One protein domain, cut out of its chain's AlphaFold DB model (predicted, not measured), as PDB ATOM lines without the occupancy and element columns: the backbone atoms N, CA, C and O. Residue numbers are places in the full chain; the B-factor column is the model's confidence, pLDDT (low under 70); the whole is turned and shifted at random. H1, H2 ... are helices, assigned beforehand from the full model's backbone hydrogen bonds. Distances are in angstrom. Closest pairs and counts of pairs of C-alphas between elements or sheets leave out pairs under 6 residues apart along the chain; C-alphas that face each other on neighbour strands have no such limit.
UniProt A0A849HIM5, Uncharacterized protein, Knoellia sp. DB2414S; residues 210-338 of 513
ATOM      1  N   VAL A 210     -25.148  33.479  32.853       62.34
ATOM      2  CA  VAL A 210     -25.227  34.430  33.982       62.34
ATOM      3  C   VAL A 210     -23.895  35.145  34.238       62.34
ATOM      4  O   VAL A 210     -23.860  36.227  34.817       62.34
ATOM      5  N   MET A 211     -22.784  34.554  33.792       68.38
ATOM      6  CA  MET A 211     -21.441  35.014  34.140       68.38
ATOM      7  C   MET A 211     -20.965  36.157  33.246       68.38
ATOM      8  O   MET A 211     -21.037  36.071  32.020       68.38
ATOM      9  N   ALA A 212     -20.436  37.208  33.876       70.19
ATOM     10  CA  ALA A 212     -19.807  38.325  33.187       70.19
ATOM     11  C   ALA A 212     -18.385  37.972  32.719       70.19
ATOM     12  O   ALA A 212     -17.668  37.223  33.378       70.19
ATOM     13  N   VAL A 213     -17.981  38.557  31.593       71.62
ATOM     14  CA  VAL A 213     -16.592  38.627  31.137       71.62
ATOM     15  C   VAL A 213     -15.815  39.487  32.128       71.62
ATOM     16  O   VAL A 213     -16.207  40.629  32.402       71.62
ATOM     17  N   VAL A 214     -14.721  38.944  32.649       69.31
ATOM     18  CA  VAL A 214     -13.843  39.591  33.628       69.31
ATOM     19  C   VAL A 214     -12.416  39.692  33.085       69.31
ATOM     20  O   VAL A 214     -11.996  38.839  32.298       69.31
ATOM     21  N   PRO A 215     -11.635  40.712  33.488       66.62
ATOM     22  CA  PRO A 215     -10.232  40.804  33.102       66.62
ATOM     23  C   PRO A 215      -9.464  39.525  33.455       66.62
ATOM     24  O   PRO A 215      -9.536  39.031  34.579       66.62
ATOM     25  N   GLY A 216      -8.724  38.985  32.488       68.50
ATOM     26  CA  GLY A 216      -7.902  37.790  32.674       68.50
ATOM     27  C   GLY A 216      -8.597  36.470  32.336       68.50
ATOM     28  O   GLY A 216      -7.934  35.432  32.383       68.50
ATOM     29  N   ASP A 217      -9.877  36.471  31.954       73.38
ATOM     30  CA  ASP A 217     -10.524  35.295  31.368       73.38
ATOM     31  C   ASP A 217     -10.176  35.113  29.877       73.38
ATOM     32  O   ASP A 217      -9.598  35.992  29.233       73.38
ATOM     33  N   GLY A 218     -10.501  33.950  29.309       78.94
ATOM     34  CA  GLY A 218     -10.149  33.631  27.924       78.94
ATOM     35  C   GLY A 218     -10.765  34.573  26.888       78.94
ATOM     36  O   GLY A 218     -10.124  34.882  25.886       78.94
ATOM     37  N   LEU A 219     -11.977  35.072  27.139       80.25
ATOM     38  CA  LEU A 219     -12.671  35.992  26.236       80.25
ATOM     39  C   LEU A 219     -12.038  37.385  26.266       80.25
ATOM     40  O   LEU A 219     -11.926  38.025  25.219       80.25
ATOM     41  N   SER A 220     -11.557  37.826  27.427       80.56
ATOM     42  CA  SER A 220     -10.826  39.084  27.561       80.56
ATOM     43  C   SER A 220      -9.526  39.082  26.743       80.56
ATOM     44  O   SER A 220      -9.226  40.075  26.080       80.56
ATOM     45  N   TYR A 221      -8.812  37.947  26.666       84.25
ATOM     46  CA  TYR A 221      -7.636  37.801  25.790       84.25
ATOM     47  C   TYR A 221      -7.984  37.801  24.297       84.25
ATOM     48  O   TYR A 221      -7.140  38.141  23.471       84.25
ATOM     49  N   LEU A 222      -9.224  37.456  23.943       84.50
ATOM     50  CA  LEU A 222      -9.754  37.575  22.582       84.50
ATOM     51  C   LEU A 222     -10.291  38.986  22.275       84.50
ATOM     52  O   LEU A 222     -10.866  39.207  21.211       84.50
ATOM     53  N   GLY A 223     -10.119  39.946  23.190       83.50
ATOM     54  CA  GLY A 223     -10.548  41.334  23.017       83.50
ATOM     55  C   GLY A 223     -12.022  41.591  23.340       83.50
ATOM     56  O   GLY A 223     -12.535  42.672  23.040       83.50
ATOM     57  N   VAL A 224     -12.726  40.634  23.954       81.62
ATOM     58  CA  VAL A 224     -14.100  40.849  24.424       81.62
ATOM     59  C   VAL A 224     -14.072  41.756  25.653       81.62
ATOM     60  O   VAL A 224     -13.345  41.511  26.615       81.62
ATOM     61  N   ARG A 225     -14.872  42.826  25.624       75.50
ATOM     62  CA  ARG A 225     -14.946  43.795  26.724       75.50
ATOM     63  C   ARG A 225     -15.563  43.163  27.972       75.50
ATOM     64  O   ARG A 225     -16.483  42.353  27.867       75.50
ATOM     65  N   ALA A 226     -15.083  43.591  29.139       71.44
ATOM     66  CA  ALA A 226     -15.660  43.207  30.422       71.44
ATOM     67  C   ALA A 226     -17.155  43.572  30.485       71.44
ATOM     68  O   ALA A 226     -17.573  44.610  29.965       71.44
ATOM     69  N   GLY A 227     -17.955  42.720  31.126       69.69
ATOM     70  CA  GLY A 227     -19.408  42.875  31.200       69.69
ATOM     71  C   GLY A 227     -20.157  41.657  30.669       69.69
ATOM     72  O   GLY A 227     -19.720  40.527  30.840       69.69
ATOM     73  N   ARG A 228     -21.330  41.855  30.062       69.31
ATOM     74  CA  ARG A 228     -22.145  40.725  29.589       69.31
ATOM     75  C   ARG A 228     -21.473  40.027  28.398       69.31
ATOM     76  O   ARG A 228     -21.069  40.720  27.463       69.31
ATOM     77  N   PRO A 229     -21.374  38.684  28.401       72.88
ATOM     78  CA  PRO A 229     -20.797  37.956  27.284       72.88
ATOM     79  C   PRO A 229     -21.646  38.170  26.021       72.88
ATOM     80  O   PRO A 229     -22.878  38.179  26.100       72.88
ATOM     81  N   PRO A 230     -21.019  38.334  24.845       80.56
ATOM     82  CA  PRO A 230     -21.746  38.421  23.587       80.56
ATOM     83  C   PRO A 230     -22.603  37.177  23.315       80.56
ATOM     84  O   PRO A 230     -22.210  36.053  23.631       80.56
ATOM     85  N   ALA A 231     -23.733  37.358  22.627       80.25
ATOM     86  CA  ALA A 231     -24.679  36.276  22.335       80.25
ATOM     87  C   ALA A 231     -24.077  35.109  21.521       80.25
ATOM     88  O   ALA A 231     -24.580  33.990  21.589       80.25
ATOM     89  N   TRP A 232     -22.983  35.337  20.782       81.25
ATOM     90  CA  TRP A 232     -22.294  34.303  20.001       81.25
ATOM     91  C   TRP A 232     -21.440  33.346  20.846       81.25
ATOM     92  O   TRP A 232     -21.087  32.269  20.363       81.25
ATOM     93  N   VAL A 233     -21.122  33.692  22.101       83.50
ATOM     94  CA  VAL A 233     -20.217  32.898  22.952       83.50
ATOM     95  C   VAL A 233     -20.783  31.503  23.209       83.50
ATOM     96  O   VAL A 233     -20.076  30.514  23.037       83.50
ATOM     97  N   ARG A 234     -22.065  31.397  23.580       83.12
ATOM     98  CA  ARG A 234     -22.708  30.105  23.882       83.12
ATOM     99  C   ARG A 234     -22.818  29.193  22.647       83.12
ATOM    100  O   ARG A 234     -22.398  28.039  22.752       83.12
ATOM    101  N   PRO A 235     -23.282  29.671  21.473       86.44
ATOM    102  CA  PRO A 235     -23.204  28.903  20.231       86.44
ATOM    103  C   PRO A 235     -21.785  28.434  19.896       86.44
ATOM    104  O   PRO A 235     -21.598  27.267  19.553       86.44
ATOM    105  N   LEU A 236     -20.774  29.299  20.051       87.62
ATOM    106  CA  LEU A 236     -19.382  28.933  19.784       87.62
ATOM    107  C   LEU A 236     -18.886  27.847  20.747       87.62
ATOM    108  O   LEU A 236     -18.297  26.865  20.303       87.62
ATOM    109  N   GLN A 237     -19.156  27.985  22.047       89.19
ATOM    110  CA  GLN A 237     -18.822  26.987  23.065       89.19
ATOM    111  C   GLN A 237     -19.434  25.614  22.757       89.19
ATOM    112  O   GLN A 237     -18.771  24.589  22.930       89.19
ATOM    113  N   LEU A 238     -20.686  25.580  22.292       88.81
ATOM    114  CA  LEU A 238     -21.334  24.341  21.867       88.81
ATOM    115  C   LEU A 238     -20.683  23.779  20.599       88.81
ATOM    116  O   LEU A 238     -20.384  22.588  20.553       88.81
ATOM    117  N   ALA A 239     -20.410  24.629  19.608       90.12
ATOM    118  CA  ALA A 239     -19.794  24.229  18.347       90.12
ATOM    119  C   ALA A 239     -18.395  23.624  18.547       90.12
ATOM    120  O   ALA A 239     -18.106  22.562  17.996       90.12
ATOM    121  N   VAL A 240     -17.538  24.239  19.374       91.81
ATOM    122  CA  VAL A 240     -16.200  23.688  19.666       91.81
ATOM    123  C   VAL A 240     -16.280  22.396  20.477       91.81
ATOM    124  O   VAL A 240     -15.505  21.470  20.231       91.81
ATOM    125  N   ALA A 241     -17.246  22.289  21.398       92.31
ATOM    126  CA  ALA A 241     -17.489  21.054  22.132       92.31
ATOM    127  C   ALA A 241     -17.927  19.927  21.184       92.31
ATOM    128  O   ALA A 241     -17.385  18.825  21.245       92.31
ATOM    129  N   TRP A 242     -18.842  20.219  20.257       93.94
ATOM    130  CA  TRP A 242     -19.293  19.279  19.233       93.94
ATOM    131  C   TRP A 242     -18.165  18.845  18.312       93.94
ATOM    132  O   TRP A 242     -17.994  17.649  18.096       93.94
ATOM    133  N   ALA A 243     -17.376  19.792  17.804       92.19
ATOM    134  CA  ALA A 243     -16.253  19.500  16.924       92.19
ATOM    135  C   ALA A 243     -15.243  18.559  17.598       92.19
ATOM    136  O   ALA A 243     -14.832  17.567  16.996       92.19
ATOM    137  N   GLY A 244     -14.899  18.820  18.866       93.00
ATOM    138  CA  GLY A 244     -14.023  17.951  19.655       93.00
ATOM    139  C   GLY A 244     -14.601  16.548  19.842       93.00
ATOM    140  O   GLY A 244     -13.949  15.558  19.494       93.00
ATOM    141  N   THR A 245     -15.837  16.444  20.338       93.88
ATOM    142  CA  THR A 245     -16.508  15.156  20.578       93.88
ATOM    143  C   THR A 245     -16.673  14.354  19.285       93.88
ATOM    144  O   THR A 245     -16.375  13.159  19.263       93.88
ATOM    145  N   LEU A 246     -17.085  15.006  18.193       91.75
ATOM    146  CA  LEU A 246     -17.232  14.398  16.871       91.75
ATOM    147  C   LEU A 246     -15.891  13.876  16.358       91.75
ATOM    148  O   LEU A 246     -15.801  12.721  15.952       91.75
ATOM    149  N   LEU A 247     -14.833  14.688  16.421       91.25
ATOM    150  CA  LEU A 247     -13.501  14.266  15.996       91.25
ATOM    151  C   LEU A 247     -13.017  13.055  16.802       91.25
ATOM    152  O   LEU A 247     -12.492  12.108  16.225       91.25
ATOM    153  N   GLY A 248     -13.227  13.043  18.121       91.38
ATOM    154  CA  GLY A 248     -12.915  11.881  18.955       91.38
ATOM    155  C   GLY A 248     -13.699  10.639  18.564       91.38
ATOM    156  O   GLY A 248     -13.120   9.558  18.473       91.38
ATOM    157  N   HIS A 249     -14.996  10.790  18.303       89.56
ATOM    158  CA  HIS A 249     -15.857   9.701  17.853       89.56
ATOM    159  C   HIS A 249     -15.370   9.116  16.518       89.56
ATOM    160  O   HIS A 249     -15.122   7.915  16.432       89.56
ATOM    161  N   LEU A 250     -15.112   9.970  15.523       88.12
ATOM    162  CA  LEU A 250     -14.603   9.579  14.202       88.12
ATOM    163  C   LEU A 250     -13.210   8.932  14.254       88.12
ATOM    164  O   LEU A 250     -12.845   8.166  13.367       88.12
ATOM    165  N   ARG A 251     -12.415   9.233  15.287       90.75
ATOM    166  CA  ARG A 251     -11.081   8.650  15.513       90.75
ATOM    167  C   ARG A 251     -11.086   7.470  16.485       90.75
ATOM    168  O   ARG A 251     -10.016   7.066  16.936       90.75
ATOM    169  N   SER A 252     -12.258   6.936  16.839       90.75
ATOM    170  CA  SER A 252     -12.414   5.833  17.802       90.75
ATOM    171  C   SER A 252     -11.763   6.114  19.166       90.75
ATOM    172  O   SER A 252     -11.323   5.207  19.869       90.75
ATOM    173  N   ARG A 253     -11.683   7.393  19.547       93.06
ATOM    174  CA  ARG A 253     -11.146   7.895  20.820       93.06
ATOM    175  C   ARG A 253     -12.120   8.916  21.429       93.06
ATOM    176  O   ARG A 253     -11.761  10.084  21.609       93.06
ATOM    177  N   PRO A 254     -13.362   8.503  21.752       94.69
ATOM    178  CA  PRO A 254     -14.436   9.421  22.133       94.69
ATOM    179  C   PRO A 254     -14.119  10.222  23.403       94.69
ATOM    180  O   PRO A 254     -14.396  11.415  23.443       94.69
ATOM    181  N   ALA A 255     -13.461   9.617  24.399       96.38
ATOM    182  CA  ALA A 255     -13.075  10.312  25.631       96.38
ATOM    183  C   ALA A 255     -12.076  11.458  25.378       96.38
ATOM    184  O   ALA A 255     -12.215  12.534  25.953       96.38
ATOM    185  N   ALA A 256     -11.097  11.254  24.488       95.94
ATOM    186  CA  ALA A 256     -10.095  12.272  24.166       95.94
ATOM    187  C   ALA A 256     -10.697  13.440  23.374       95.94
ATOM    188  O   ALA A 256     -10.369  14.594  23.640       95.94
ATOM    189  N   GLY A 257     -11.603  13.159  22.431       95.69
ATOM    190  CA  GLY A 257     -12.317  14.215  21.711       95.69
ATOM    191  C   GLY A 257     -13.268  15.002  22.604       95.69
ATOM    192  O   GLY A 257     -13.259  16.231  22.560       95.69
ATOM    193  N   LEU A 258     -14.024  14.313  23.466       96.88
ATOM    194  CA  LEU A 258     -14.887  14.964  24.451       96.88
ATOM    195  C   LEU A 258     -14.074  15.878  25.375       96.88
ATOM    196  O   LEU A 258     -14.442  17.032  25.575       96.88
ATOM    197  N   LEU A 259     -12.938  15.395  25.887       97.69
ATOM    198  CA  LEU A 259     -12.054  16.195  26.731       97.69
ATOM    199  C   LEU A 259     -11.511  17.428  25.998       97.69
ATOM    200  O   LEU A 259     -11.524  18.516  26.565       97.69
ATOM    201  N   ALA A 260     -11.084  17.281  24.739       96.25
ATOM    202  CA  ALA A 260     -10.625  18.404  23.920       96.25
ATOM    203  C   ALA A 260     -11.727  19.453  23.715       96.25
ATOM    204  O   ALA A 260     -11.488  20.647  23.896       96.25
ATOM    205  N   GLY A 261     -12.942  19.009  23.378       94.44
ATOM    206  CA  GLY A 261     -14.094  19.883  23.177       94.44
ATOM    207  C   GLY A 261     -14.490  20.631  24.451       94.44
ATOM    208  O   GLY A 261     -14.694  21.845  24.418       94.44
ATOM    209  N   LEU A 262     -14.537  19.934  25.590       95.25
ATOM    210  CA  LEU A 262     -14.816  20.550  26.890       95.25
ATOM    211  C   LEU A 262     -13.703  21.513  27.323       95.25
ATOM    212  O   LEU A 262     -14.007  22.564  27.879       95.25
ATOM    213  N   ALA A 263     -12.434  21.200  27.052       95.56
ATOM    214  CA  ALA A 263     -11.310  22.073  27.386       95.56
ATOM    215  C   ALA A 263     -11.318  23.363  26.548       95.56
ATOM    216  O   ALA A 263     -11.135  24.446  27.104       95.56
ATOM    217  N   LEU A 264     -11.604  23.269  25.243       92.81
ATOM    218  CA  LEU A 264     -11.811  24.438  24.377       92.81
ATOM    219  C   LEU A 264     -12.996  25.277  24.853       92.81
ATOM    220  O   LEU A 264     -12.891  26.496  24.958       92.81
ATOM    221  N   ARG A 265     -14.107  24.626  25.203       91.38
ATOM    222  CA  ARG A 265     -15.258  25.307  25.793       91.38
ATOM    223  C   ARG A 265     -14.884  26.036  27.087       91.38
ATOM    224  O   ARG A 265     -15.211  27.207  27.219       91.38
ATOM    225  N   ALA A 266     -14.172  25.385  28.006       90.88
ATOM    226  CA  ALA A 266     -13.746  25.974  29.279       90.88
ATOM    227  C   ALA A 266     -12.731  27.120  29.111       90.88
ATOM    228  O   ALA A 266     -12.645  28.000  29.976       90.88
ATOM    229  N   ALA A 267     -11.966  27.117  28.014       89.94
ATOM    230  CA  ALA A 267     -11.083  28.215  27.634       89.94
ATOM    231  C   ALA A 267     -11.865  29.441  27.135       89.94
ATOM    232  O   ALA A 267     -11.379  30.555  27.276       89.94
ATOM    233  N   LEU A 268     -13.079  29.246  26.612       87.44
ATOM    234  CA  LEU A 268     -13.981  30.301  26.135       87.44
ATOM    235  C   LEU A 268     -15.042  30.712  27.175       87.44
ATOM    236  O   LEU A 268     -15.990  31.413  26.822       87.44
ATOM    237  N   GLU A 269     -14.965  30.246  28.425       80.88
ATOM    238  CA  GLU A 269     -15.939  30.627  29.460       80.88
ATOM    239  C   GLU A 269     -15.658  32.037  30.015       80.88
ATOM    240  O   GLU A 269     -14.518  32.311  30.408       80.88
ATOM    241  N   PRO A 270     -16.683  32.917  30.079       70.94
ATOM    242  CA  PRO A 270     -16.626  34.137  30.875       70.94
ATOM    243  C   PRO A 270     -16.610  33.773  32.355       70.94
ATOM    244  O   PRO A 270     -17.405  32.933  32.784       70.94
ATOM    245  N   ASN A 271     -15.745  34.432  33.125       69.44
ATOM    246  CA  ASN A 271     -15.462  34.094  34.522       69.44
ATOM    247  C   ASN A 271     -14.911  32.653  34.671       69.44
ATOM    248  O   ASN A 271     -15.657  31.677  34.544       69.44
ATOM    249  N   PRO A 272     -13.612  32.471  34.971       65.56
ATOM    250  CA  PRO A 272     -12.961  31.163  35.035       65.56
ATOM    251  C   PRO A 272     -13.322  30.406  36.322       65.56
ATOM    252  O   PRO A 272     -12.452  29.977  37.078       65.56
ATOM    253  N   ALA A 273     -14.617  30.215  36.570       67.62
ATOM    254  CA  ALA A 273     -15.118  29.498  37.719       67.62
ATOM    255  C   ALA A 273     -14.577  28.051  37.711       67.62
ATOM    256  O   ALA A 273     -14.657  27.358  36.688       67.62
ATOM    257  N   PRO A 274     -14.067  27.551  38.850       67.75
ATOM    258  CA  PRO A 274     -13.536  26.197  38.985       67.75
ATOM    259  C   PRO A 274     -14.513  25.098  38.563       67.75
ATOM    260  O   PRO A 274     -14.064  24.031  38.151       67.75
ATOM    261  N   ALA A 275     -15.825  25.360  38.622       69.38
ATOM    262  CA  ALA A 275     -16.873  24.419  38.230       69.38
ATOM    263  C   ALA A 275     -16.661  23.852  36.811       69.38
ATOM    264  O   ALA A 275     -16.749  22.644  36.606       69.38
ATOM    265  N   TYR A 276     -16.239  24.691  35.858       74.88
ATOM    266  CA  TYR A 276     -15.993  24.279  34.469       74.88
ATOM    267  C   TYR A 276     -14.767  23.376  34.292       74.88
ATOM    268  O   TYR A 276     -14.642  22.675  33.289       74.88
ATOM    269  N   SER A 277     -13.849  23.384  35.259       86.12
ATOM    270  CA  SER A 277     -12.660  22.533  35.244       86.12
ATOM    271  C   SER A 277     -12.937  21.156  35.855       86.12
ATOM    272  O   SER A 277     -12.214  20.209  35.550       86.12
ATOM    273  N   ILE A 278     -14.000  21.000  36.658       91.12
ATOM    274  CA  ILE A 278     -14.339  19.723  37.307       91.12
ATOM    275  C   ILE A 278     -14.617  18.638  36.264       91.12
ATOM    276  O   ILE A 278     -14.062  17.539  36.343       91.12
ATOM    277  N   SER A 279     -15.408  18.963  35.235       93.31
ATOM    278  CA  SER A 279     -15.710  18.026  34.152       93.31
ATOM    279  C   SER A 279     -14.467  17.594  33.376       93.31
ATOM    280  O   SER A 279     -14.408  16.464  32.894       93.31
ATOM    281  N   LEU A 280     -13.455  18.462  33.282       96.75
ATOM    282  CA  LEU A 280     -12.191  18.134  32.623       96.75
ATOM    283  C   LEU A 280     -11.422  17.081  33.416       96.75
ATOM    284  O   LEU A 280     -10.953  16.112  32.827       96.75
ATOM    285  N   VAL A 281     -11.331  17.234  34.743       97.44
ATOM    286  CA  VAL A 281     -10.644  16.261  35.610       97.44
ATOM    287  C   VAL A 281     -11.338  14.904  35.543       97.44
ATOM    288  O   VAL A 281     -10.678  13.881  35.376       97.44
ATOM    289  N   ALA A 282     -12.671  14.895  35.607       97.56
ATOM    290  CA  ALA A 282     -13.460  13.670  35.541       97.56
ATOM    291  C   ALA A 282     -13.283  12.942  34.196       97.56
ATOM    292  O   ALA A 282     -12.918  11.767  34.172       97.56
ATOM    293  N   VAL A 283     -13.485  13.624  33.063       97.69
ATOM    294  CA  VAL A 283     -13.359  12.997  31.734       97.69
ATOM    295  C   VAL A 283     -11.908  12.593  31.435       97.69
ATOM    296  O   VAL A 283     -11.677  11.581  30.768       97.69
ATOM    297  N   ALA A 284     -10.915  13.310  31.969       97.81
ATOM    298  CA  ALA A 284      -9.507  12.956  31.814       97.81
ATOM    299  C   ALA A 284      -9.140  11.585  32.400       97.81
ATOM    300  O   ALA A 284      -8.263  10.917  31.847       97.81
ATOM    301  N   LEU A 285      -9.862  11.106  33.421       97.12
ATOM    302  CA  LEU A 285      -9.676   9.748  33.942       97.12
ATOM    303  C   LEU A 285      -9.919   8.677  32.876       97.12
ATOM    304  O   LEU A 285      -9.175   7.704  32.820       97.12
ATOM    305  N   PHE A 286     -10.899   8.864  31.987       96.25
ATOM    306  CA  PHE A 286     -11.139   7.942  30.870       96.25
ATOM    307  C   PHE A 286     -10.018   7.985  29.829       96.25
ATOM    308  O   PHE A 286      -9.711   6.976  29.199       96.25
ATOM    309  N   VAL A 287      -9.403   9.151  29.635       94.75
ATOM    310  CA  VAL A 287      -8.285   9.330  28.699       94.75
ATOM    311  C   VAL A 287      -7.009   8.676  29.232       94.75
ATOM    312  O   VAL A 287      -6.234   8.114  28.453       94.75
ATOM    313  N   ASP A 288      -6.790   8.738  30.544       93.75
ATOM    314  CA  ASP A 288      -5.613   8.181  31.207       93.75
ATOM    315  C   ASP A 288      -5.816   6.769  31.772       93.75
ATOM    316  O   ASP A 288      -4.850   6.163  32.243       93.75
ATOM    317  N   ALA A 289      -7.024   6.207  31.687       89.50
ATOM    318  CA  ALA A 289      -7.304   4.834  32.093       89.50
ATOM    319  C   ALA A 289      -6.333   3.866  31.391       89.50
ATOM    320  O   ALA A 289      -6.197   3.849  30.168       89.50
ATOM    321  N   GLY A 290      -5.588   3.091  32.182       80.38
ATOM    322  CA  GLY A 290      -4.577   2.162  31.669       80.38
ATOM    323  C   GLY A 290      -3.261   2.812  31.213       80.38
ATOM    324  O   GLY A 290      -2.364   2.109  30.738       80.38
ATOM    325  N   ARG A 291      -3.063   4.131  31.369       87.38
ATOM    326  CA  ARG A 291      -1.791   4.816  31.063       87.38
ATOM    327  C   ARG A 291      -0.779   4.730  32.213       87.38
ATOM    328  O   ARG A 291      -1.101   4.354  33.330       87.38
ATOM    329  N   ARG A 292       0.495   4.986  31.887       88.12
ATOM    330  CA  ARG A 292       1.643   4.935  32.821       88.12
ATOM    331  C   ARG A 292       1.733   6.191  33.676       88.12
ATOM    332  O   ARG A 292       2.352   6.162  34.726       88.12
ATOM    333  N   LEU A 293       1.190   7.290  33.163       90.25
ATOM    334  CA  LEU A 293       1.175   8.596  33.796       90.25
ATOM    335  C   LEU A 293      -0.200   9.223  33.547       90.25
ATOM    336  O   LEU A 293      -0.699   9.104  32.420       90.25
ATOM    337  N   PRO A 294      -0.794   9.905  34.541       93.88
ATOM    338  CA  PRO A 294      -2.107  10.514  34.413       93.88
ATOM    339  C   PRO A 294      -1.965  11.952  33.890       93.88
ATOM    340  O   PRO A 294      -2.256  12.917  34.592       93.88
ATOM    341  N   VAL A 295      -1.417  12.103  32.679       94.50
ATOM    342  CA  VAL A 295      -1.035  13.416  32.124       94.50
ATOM    343  C   VAL A 295      -2.252  14.312  31.906       94.50
ATOM    344  O   VAL A 295      -2.224  15.475  32.306       94.50
ATOM    345  N   ALA A 296      -3.324  13.791  31.302       96.00
ATOM    346  CA  ALA A 296      -4.531  14.576  31.060       96.00
ATOM    347  C   ALA A 296      -5.196  14.972  32.385       96.00
ATOM    348  O   ALA A 296      -5.612  16.117  32.553       96.00
ATOM    349  N   THR A 297      -5.246  14.039  33.340       96.62
ATOM    350  CA  THR A 297      -5.863  14.251  34.656       96.62
ATOM    351  C   THR A 297      -5.062  15.262  35.473       96.62
ATOM    352  O   THR A 297      -5.640  16.154  36.091       96.62
ATOM    353  N   GLY A 298      -3.729  15.187  35.416       96.25
ATOM    354  CA  GLY A 298      -2.818  16.155  36.024       96.25
ATOM    355  C   GLY A 298      -2.990  17.559  35.449       96.25
ATOM    356  O   GLY A 298      -3.210  18.499  36.209       96.25
ATOM    357  N   LEU A 299      -2.971  17.706  34.118       96.19
ATOM    358  CA  LEU A 299      -3.183  18.999  33.453       96.19
ATOM    359  C   LEU A 299      -4.554  19.601  33.789       96.19
ATOM    360  O   LEU A 299      -4.641  20.781  34.126       96.19
ATOM    361  N   ALA A 300      -5.615  18.791  33.752       96.50
ATOM    362  CA  ALA A 300      -6.959  19.230  34.114       96.50
ATOM    363  C   ALA A 300      -7.051  19.655  35.590       96.50
ATOM    364  O   ALA A 300      -7.652  20.683  35.899       96.50
ATOM    365  N   SER A 301      -6.421  18.904  36.499       94.69
ATOM    366  CA  SER A 301      -6.415  19.199  37.938       94.69
ATOM    367  C   SER A 301      -5.627  20.478  38.242       94.69
ATOM    368  O   SER A 301      -6.107  21.347  38.970       94.69
ATOM    369  N   MET A 302      -4.474  20.684  37.599       92.94
ATOM    370  CA  MET A 302      -3.750  21.957  37.671       92.94
ATOM    371  C   MET A 302      -4.592  23.119  37.121       92.94
ATOM    372  O   MET A 302      -4.615  24.200  37.712       92.94
ATOM    373  N   GLY A 303      -5.330  22.909  36.024       90.88
ATOM    374  CA  GLY A 303      -6.275  23.892  35.483       90.88
ATOM    375  C   GLY A 303      -7.383  24.253  36.478       90.88
ATOM    376  O   GLY A 303      -7.731  25.423  36.642       90.88
ATOM    377  N   PHE A 304      -7.902  23.266  37.207       89.75
ATOM    378  CA  PHE A 304      -8.867  23.471  38.287       89.75
ATOM    379  C   PHE A 304      -8.291  24.319  39.431       89.75
ATOM    380  O   PHE A 304      -8.911  25.308  39.821       89.75
ATOM    381  N   TRP A 305      -7.097  24.001  39.933       85.69
ATOM    382  CA  TRP A 305      -6.491  24.756  41.039       85.69
ATOM    383  C   TRP A 305      -6.081  26.173  40.638       85.69
ATOM    384  O   TRP A 305      -6.326  27.119  41.382       85.69
ATOM    385  N   THR A 306      -5.547  26.353  39.430       85.25
ATOM    386  CA  THR A 306      -5.234  27.692  38.906       85.25
ATOM    387  C   THR A 306      -6.485  28.535  38.679       85.25
ATOM    388  O   THR A 306      -6.416  29.747  38.831       85.25
ATOM    389  N   SER A 307      -7.651  27.927  38.420       77.00
ATOM    390  CA  SER A 307      -8.933  28.652  38.355       77.00
ATOM    391  C   SER A 307      -9.265  29.364  39.676       77.00
ATOM    392  O   SER A 307      -9.785  30.475  39.658       77.00
ATOM    393  N   GLN A 308      -8.897  28.775  40.821       71.62
ATOM    394  CA  GLN A 308      -9.068  29.412  42.136       71.62
ATOM    395  C   GLN A 308      -8.180  30.654  42.287       71.62
ATOM    396  O   GLN A 308      -8.603  31.648  42.866       71.62
ATOM    397  N   MET A 309      -6.964  30.624  41.727       66.38
ATOM    398  CA  MET A 309      -6.054  31.775  41.744       66.38
ATOM    399  C   MET A 309      -6.603  32.944  40.926       66.38
ATOM    400  O   MET A 309      -6.453  34.089  41.338       66.38
ATOM    401  N   VAL A 310      -7.269  32.671  39.796       62.78
ATOM    402  CA  VAL A 310      -7.889  33.733  38.985       62.78
ATOM    403  C   VAL A 310      -9.066  34.370  39.713       62.78
ATOM    404  O   VAL A 310      -9.191  35.590  39.721       62.78
ATOM    405  N   LEU A 311      -9.893  33.565  40.389       60.34
ATOM    406  CA  LEU A 311     -10.961  34.093  41.245       60.34
ATOM    407  C   LEU A 311     -10.426  34.949  42.403       60.34
ATOM    408  O   LEU A 311     -11.115  35.856  42.852       60.34
ATOM    409  N   ALA A 312      -9.199  34.691  42.856       56.72
ATOM    410  CA  ALA A 312      -8.505  35.498  43.855       56.72
ATOM    411  C   ALA A 312      -7.804  36.745  43.267       56.72
ATOM    412  O   ALA A 312      -6.961  37.342  43.934       56.72
ATOM    413  N   GLY A 313      -8.113  37.133  42.023       56.03
ATOM    414  CA  GLY A 313      -7.525  38.297  41.347       56.03
ATOM    415  C   GLY A 313      -6.178  38.033  40.662       56.03
ATOM    416  O   GLY A 313      -5.526  38.968  40.200       56.03
ATOM    417  N   GLY A 314      -5.737  36.774  40.583       60.34
ATOM    418  CA  GLY A 314      -4.519  36.375  39.877       60.34
ATOM    419  C   GLY A 314      -4.674  36.345  38.351       60.34
ATOM    420  O   GLY A 314      -5.775  36.347  37.807       60.34
ATOM    421  N   SER A 315      -3.552  36.266  37.627       74.38
ATOM    422  CA  SER A 315      -3.569  36.135  36.160       74.38
ATOM    423  C   SER A 315      -4.266  34.845  35.713       74.38
ATOM    424  O   SER A 315      -3.967  33.768  36.228       74.38
ATOM    425  N   GLY A 316      -5.122  34.925  34.690       79.19
ATOM    426  CA  GLY A 316      -5.706  33.742  34.049       79.19
ATOM    427  C   GLY A 316      -4.861  33.090  32.953       79.19
ATOM    428  O   GLY A 316      -5.253  32.039  32.442       79.19
ATOM    429  N   LEU A 317      -3.684  33.640  32.620       85.44
ATOM    430  CA  LEU A 317      -2.766  33.035  31.644       85.44
ATOM    431  C   LEU A 317      -2.337  31.602  32.008       85.44
ATOM    432  O   LEU A 317      -2.372  30.752  31.118       85.44
ATOM    433  N   PRO A 318      -1.981  31.272  33.270       88.25
ATOM    434  CA  PRO A 318      -1.597  29.909  33.636       88.25
ATOM    435  C   PRO A 318      -2.723  28.906  33.379       88.25
ATOM    436  O   PRO A 318      -2.486  27.839  32.815       88.25
ATOM    437  N   ARG A 319      -3.964  29.272  33.727       87.25
ATOM    438  CA  ARG A 319      -5.148  28.449  33.455       87.25
ATOM    439  C   ARG A 319      -5.331  28.252  31.952       87.25
ATOM    440  O   ARG A 319      -5.505  27.120  31.511       87.25
ATOM    441  N   LEU A 320      -5.273  29.327  31.163       89.19
ATOM    442  CA  LEU A 320      -5.429  29.248  29.709       89.19
ATOM    443  C   LEU A 320      -4.347  28.363  29.073       89.19
ATOM    444  O   LEU A 320      -4.668  27.496  28.265       89.19
ATOM    445  N   ALA A 321      -3.086  28.515  29.483       91.94
ATOM    446  CA  ALA A 321      -1.980  27.689  29.006       91.94
ATOM    447  C   ALA A 321      -2.185  26.199  29.330       91.94
ATOM    448  O   ALA A 321      -1.946  25.348  28.475       91.94
ATOM    449  N   LEU A 322      -2.679  25.875  30.530       94.19
ATOM    450  CA  LEU A 322      -3.002  24.499  30.922       94.19
ATOM    451  C   LEU A 322      -4.160  23.920  30.101       94.19
ATOM    452  O   LEU A 322      -4.080  22.769  29.674       94.19
ATOM    453  N   LEU A 323      -5.206  24.706  29.831       93.31
ATOM    454  CA  LEU A 323      -6.330  24.283  28.990       93.31
ATOM    455  C   LEU A 323      -5.894  24.047  27.539       93.31
ATOM    456  O   LEU A 323      -6.221  23.011  26.965       93.31
ATOM    457  N   LEU A 324      -5.103  24.953  26.959       93.06
ATOM    458  CA  LEU A 324      -4.553  24.783  25.611       93.06
ATOM    459  C   LEU A 324      -3.566  23.610  25.542       93.06
ATOM    460  O   LEU A 324      -3.585  22.848  24.577       93.06
ATOM    461  N   GLY A 325      -2.757  23.405  26.584       94.94
ATOM    462  CA  GLY A 325      -1.891  22.235  26.722       94.94
ATOM    463  C   GLY A 325      -2.682  20.929  26.797       94.94
ATOM    464  O   GLY A 325      -2.312  19.948  26.153       94.94
ATOM    465  N   LEU A 326      -3.810  20.920  27.513       96.00
ATOM    466  CA  LEU A 326      -4.727  19.781  27.574       96.00
ATOM    467  C   LEU A 326      -5.368  19.492  26.209       96.00
ATOM    468  O   LEU A 326      -5.439  18.331  25.805       96.00
ATOM    469  N   VAL A 327      -5.775  20.527  25.468       94.75
ATOM    470  CA  VAL A 327      -6.261  20.390  24.083       94.75
ATOM    471  C   VAL A 327      -5.165  19.818  23.190       94.75
ATOM    472  O   VAL A 327      -5.405  18.832  22.500       94.75
ATOM    473  N   GLY A 328      -3.953  20.375  23.240       93.00
ATOM    474  CA  GLY A 328      -2.803  19.894  22.473       93.00
ATOM    475  C   GLY A 328      -2.473  18.432  22.772       93.00
ATOM    476  O   GLY A 328      -2.272  17.643  21.848       93.00
ATOM    477  N   TRP A 329      -2.512  18.036  24.047       93.38
ATOM    478  CA  TRP A 329      -2.368  16.643  24.467       93.38
ATOM    479  C   TRP A 329      -3.463  15.752  23.875       93.38
ATOM    480  O   TRP A 329      -3.166  14.705  23.298       93.38
ATOM    481  N   CYS A 330      -4.729  16.165  23.961       93.12
ATOM    482  CA  CYS A 330      -5.831  15.397  23.392       93.12
ATOM    483  C   CYS A 330      -5.685  15.260  21.874       93.12
ATOM    484  O   CYS A 330      -5.756  14.145  21.365       93.12
ATOM    485  N   VAL A 331      -5.395  16.346  21.158       89.25
ATOM    486  CA  VAL A 331      -5.178  16.326  19.705       89.25
ATOM    487  C   VAL A 331      -4.014  15.409  19.336       89.25
ATOM    488  O   VAL A 331      -4.178  14.576  18.448       89.25
ATOM    489  N   TRP A 332      -2.895  15.463  20.065       88.25
ATOM    490  CA  TRP A 332      -1.772  14.538  19.882       88.25
ATOM    491  C   TRP A 332      -2.210  13.075  20.033       88.25
ATOM    492  O   TRP A 332      -1.871  12.219  19.210       88.25
ATOM    493  N   THR A 333      -3.046  12.779  21.035       86.81
ATOM    494  CA  THR A 333      -3.624  11.438  21.171       86.81
ATOM    495  C   THR A 333      -4.630  11.108  20.062       86.81
ATOM    496  O   THR A 333      -4.796   9.937  19.753       86.81
ATOM    497  N   LEU A 334      -5.296  12.070  19.426       86.12
ATOM    498  CA  LEU A 334      -6.248  11.817  18.335       86.12
ATOM    499  C   LEU A 334      -5.570  11.592  16.977       86.12
ATOM    500  O   LEU A 334      -6.123  10.893  16.123       86.12
ATOM    501  N   THR A 335      -4.406  12.197  16.742       79.94
ATOM    502  CA  THR A 335      -3.709  12.142  15.449       79.94
ATOM    503  C   THR A 335      -2.721  10.991  15.339       79.94
ATOM    504  O   THR A 335      -2.388  10.605  14.223       79.94
ATOM    505  N   GLY A 336      -2.223  10.438  16.453       64.69
ATOM    506  CA  GLY A 336      -1.227   9.351  16.436       64.69
ATOM    507  C   GLY A 336       0.121   9.728  15.796       64.69
ATOM    508  O   GLY A 336       1.035   8.912  15.747       64.69
ATOM    509  N   ARG A 337       0.250  10.971  15.330       44.72
ATOM    510  CA  ARG A 337       1.438  11.627  14.797       44.72
ATOM    511  C   ARG A 337       1.547  12.966  15.504       44.72
ATOM    512  O   ARG A 337       0.526  13.630  15.709       44.72
ATOM    513  N   ALA A 338       2.765  13.342  15.885       35.06
ATOM    514  CA  ALA A 338       3.061  14.714  16.256       35.06
ATOM    515  C   ALA A 338       2.453  15.627  15.184       35.06
ATOM    516  O   ALA A 338       2.751  15.476  14.002       35.06
TER     517      ALA A 338
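What this domain is: This is residues 210 to 338 of the 513 residues of an uncharacterized protein of Knoellia sp. DB2414S (UniProt A0A849HIM5). The longest helix, H6, closes a ring of four side-by-side helices with H3, H4 and H5, and H2 packs on H3 outside that ring, making an up-and-down bundle in which each helix runs against the one before. Short H1 sits at one end, by H3 and H6. The printed part has 129 residues, with six named helices, H1 to H6, and no named strand; the class is all helix. It is compact, with a radius of gyration of the C-alphas of 14.2 A and spans of 42 by 27 by 24 A.

Where its parts are: Find C-alpha 317 at (-2.766, 33.035, 31.644); from there H6 runs 26.5 A to C-alpha 335 at (-3.709, 12.142, 15.449). Look next for H3, residues 254 to 267, 19.9 A; H5, 295 to 311, 24.7 A; H4, 275 to 288, 21.0 A; H2, 233 to 250, 25.5 A; H1, 218 to 221, 5.3 A.

How they stand to each other: H6 touches the hub, H3, opposite ways at a shallow tilt of 24 degrees; the closest C-alphas, of Ala 260 and Val 327, are 4.8 A apart. The hairpin H2 and H3 comes closest at the C-alphas of Gly 248 and Gly 257, 3.7 A. H2 is apart from H4 and H5. Every O i to N i+4 pair is within hydrogen-bond range in H2, H3 and H6, against 6 of 10 in H4 and 11 of 13 in H5; H1 is too short for one.

The domain as a whole: The farthest C-alphas, of Gly 227 and Arg 292, are 43.4 A apart. The printed part has no cut; H1 to H2 is a long link. Look for pLDDT under 70 at 21 residues, among them 309 to 314.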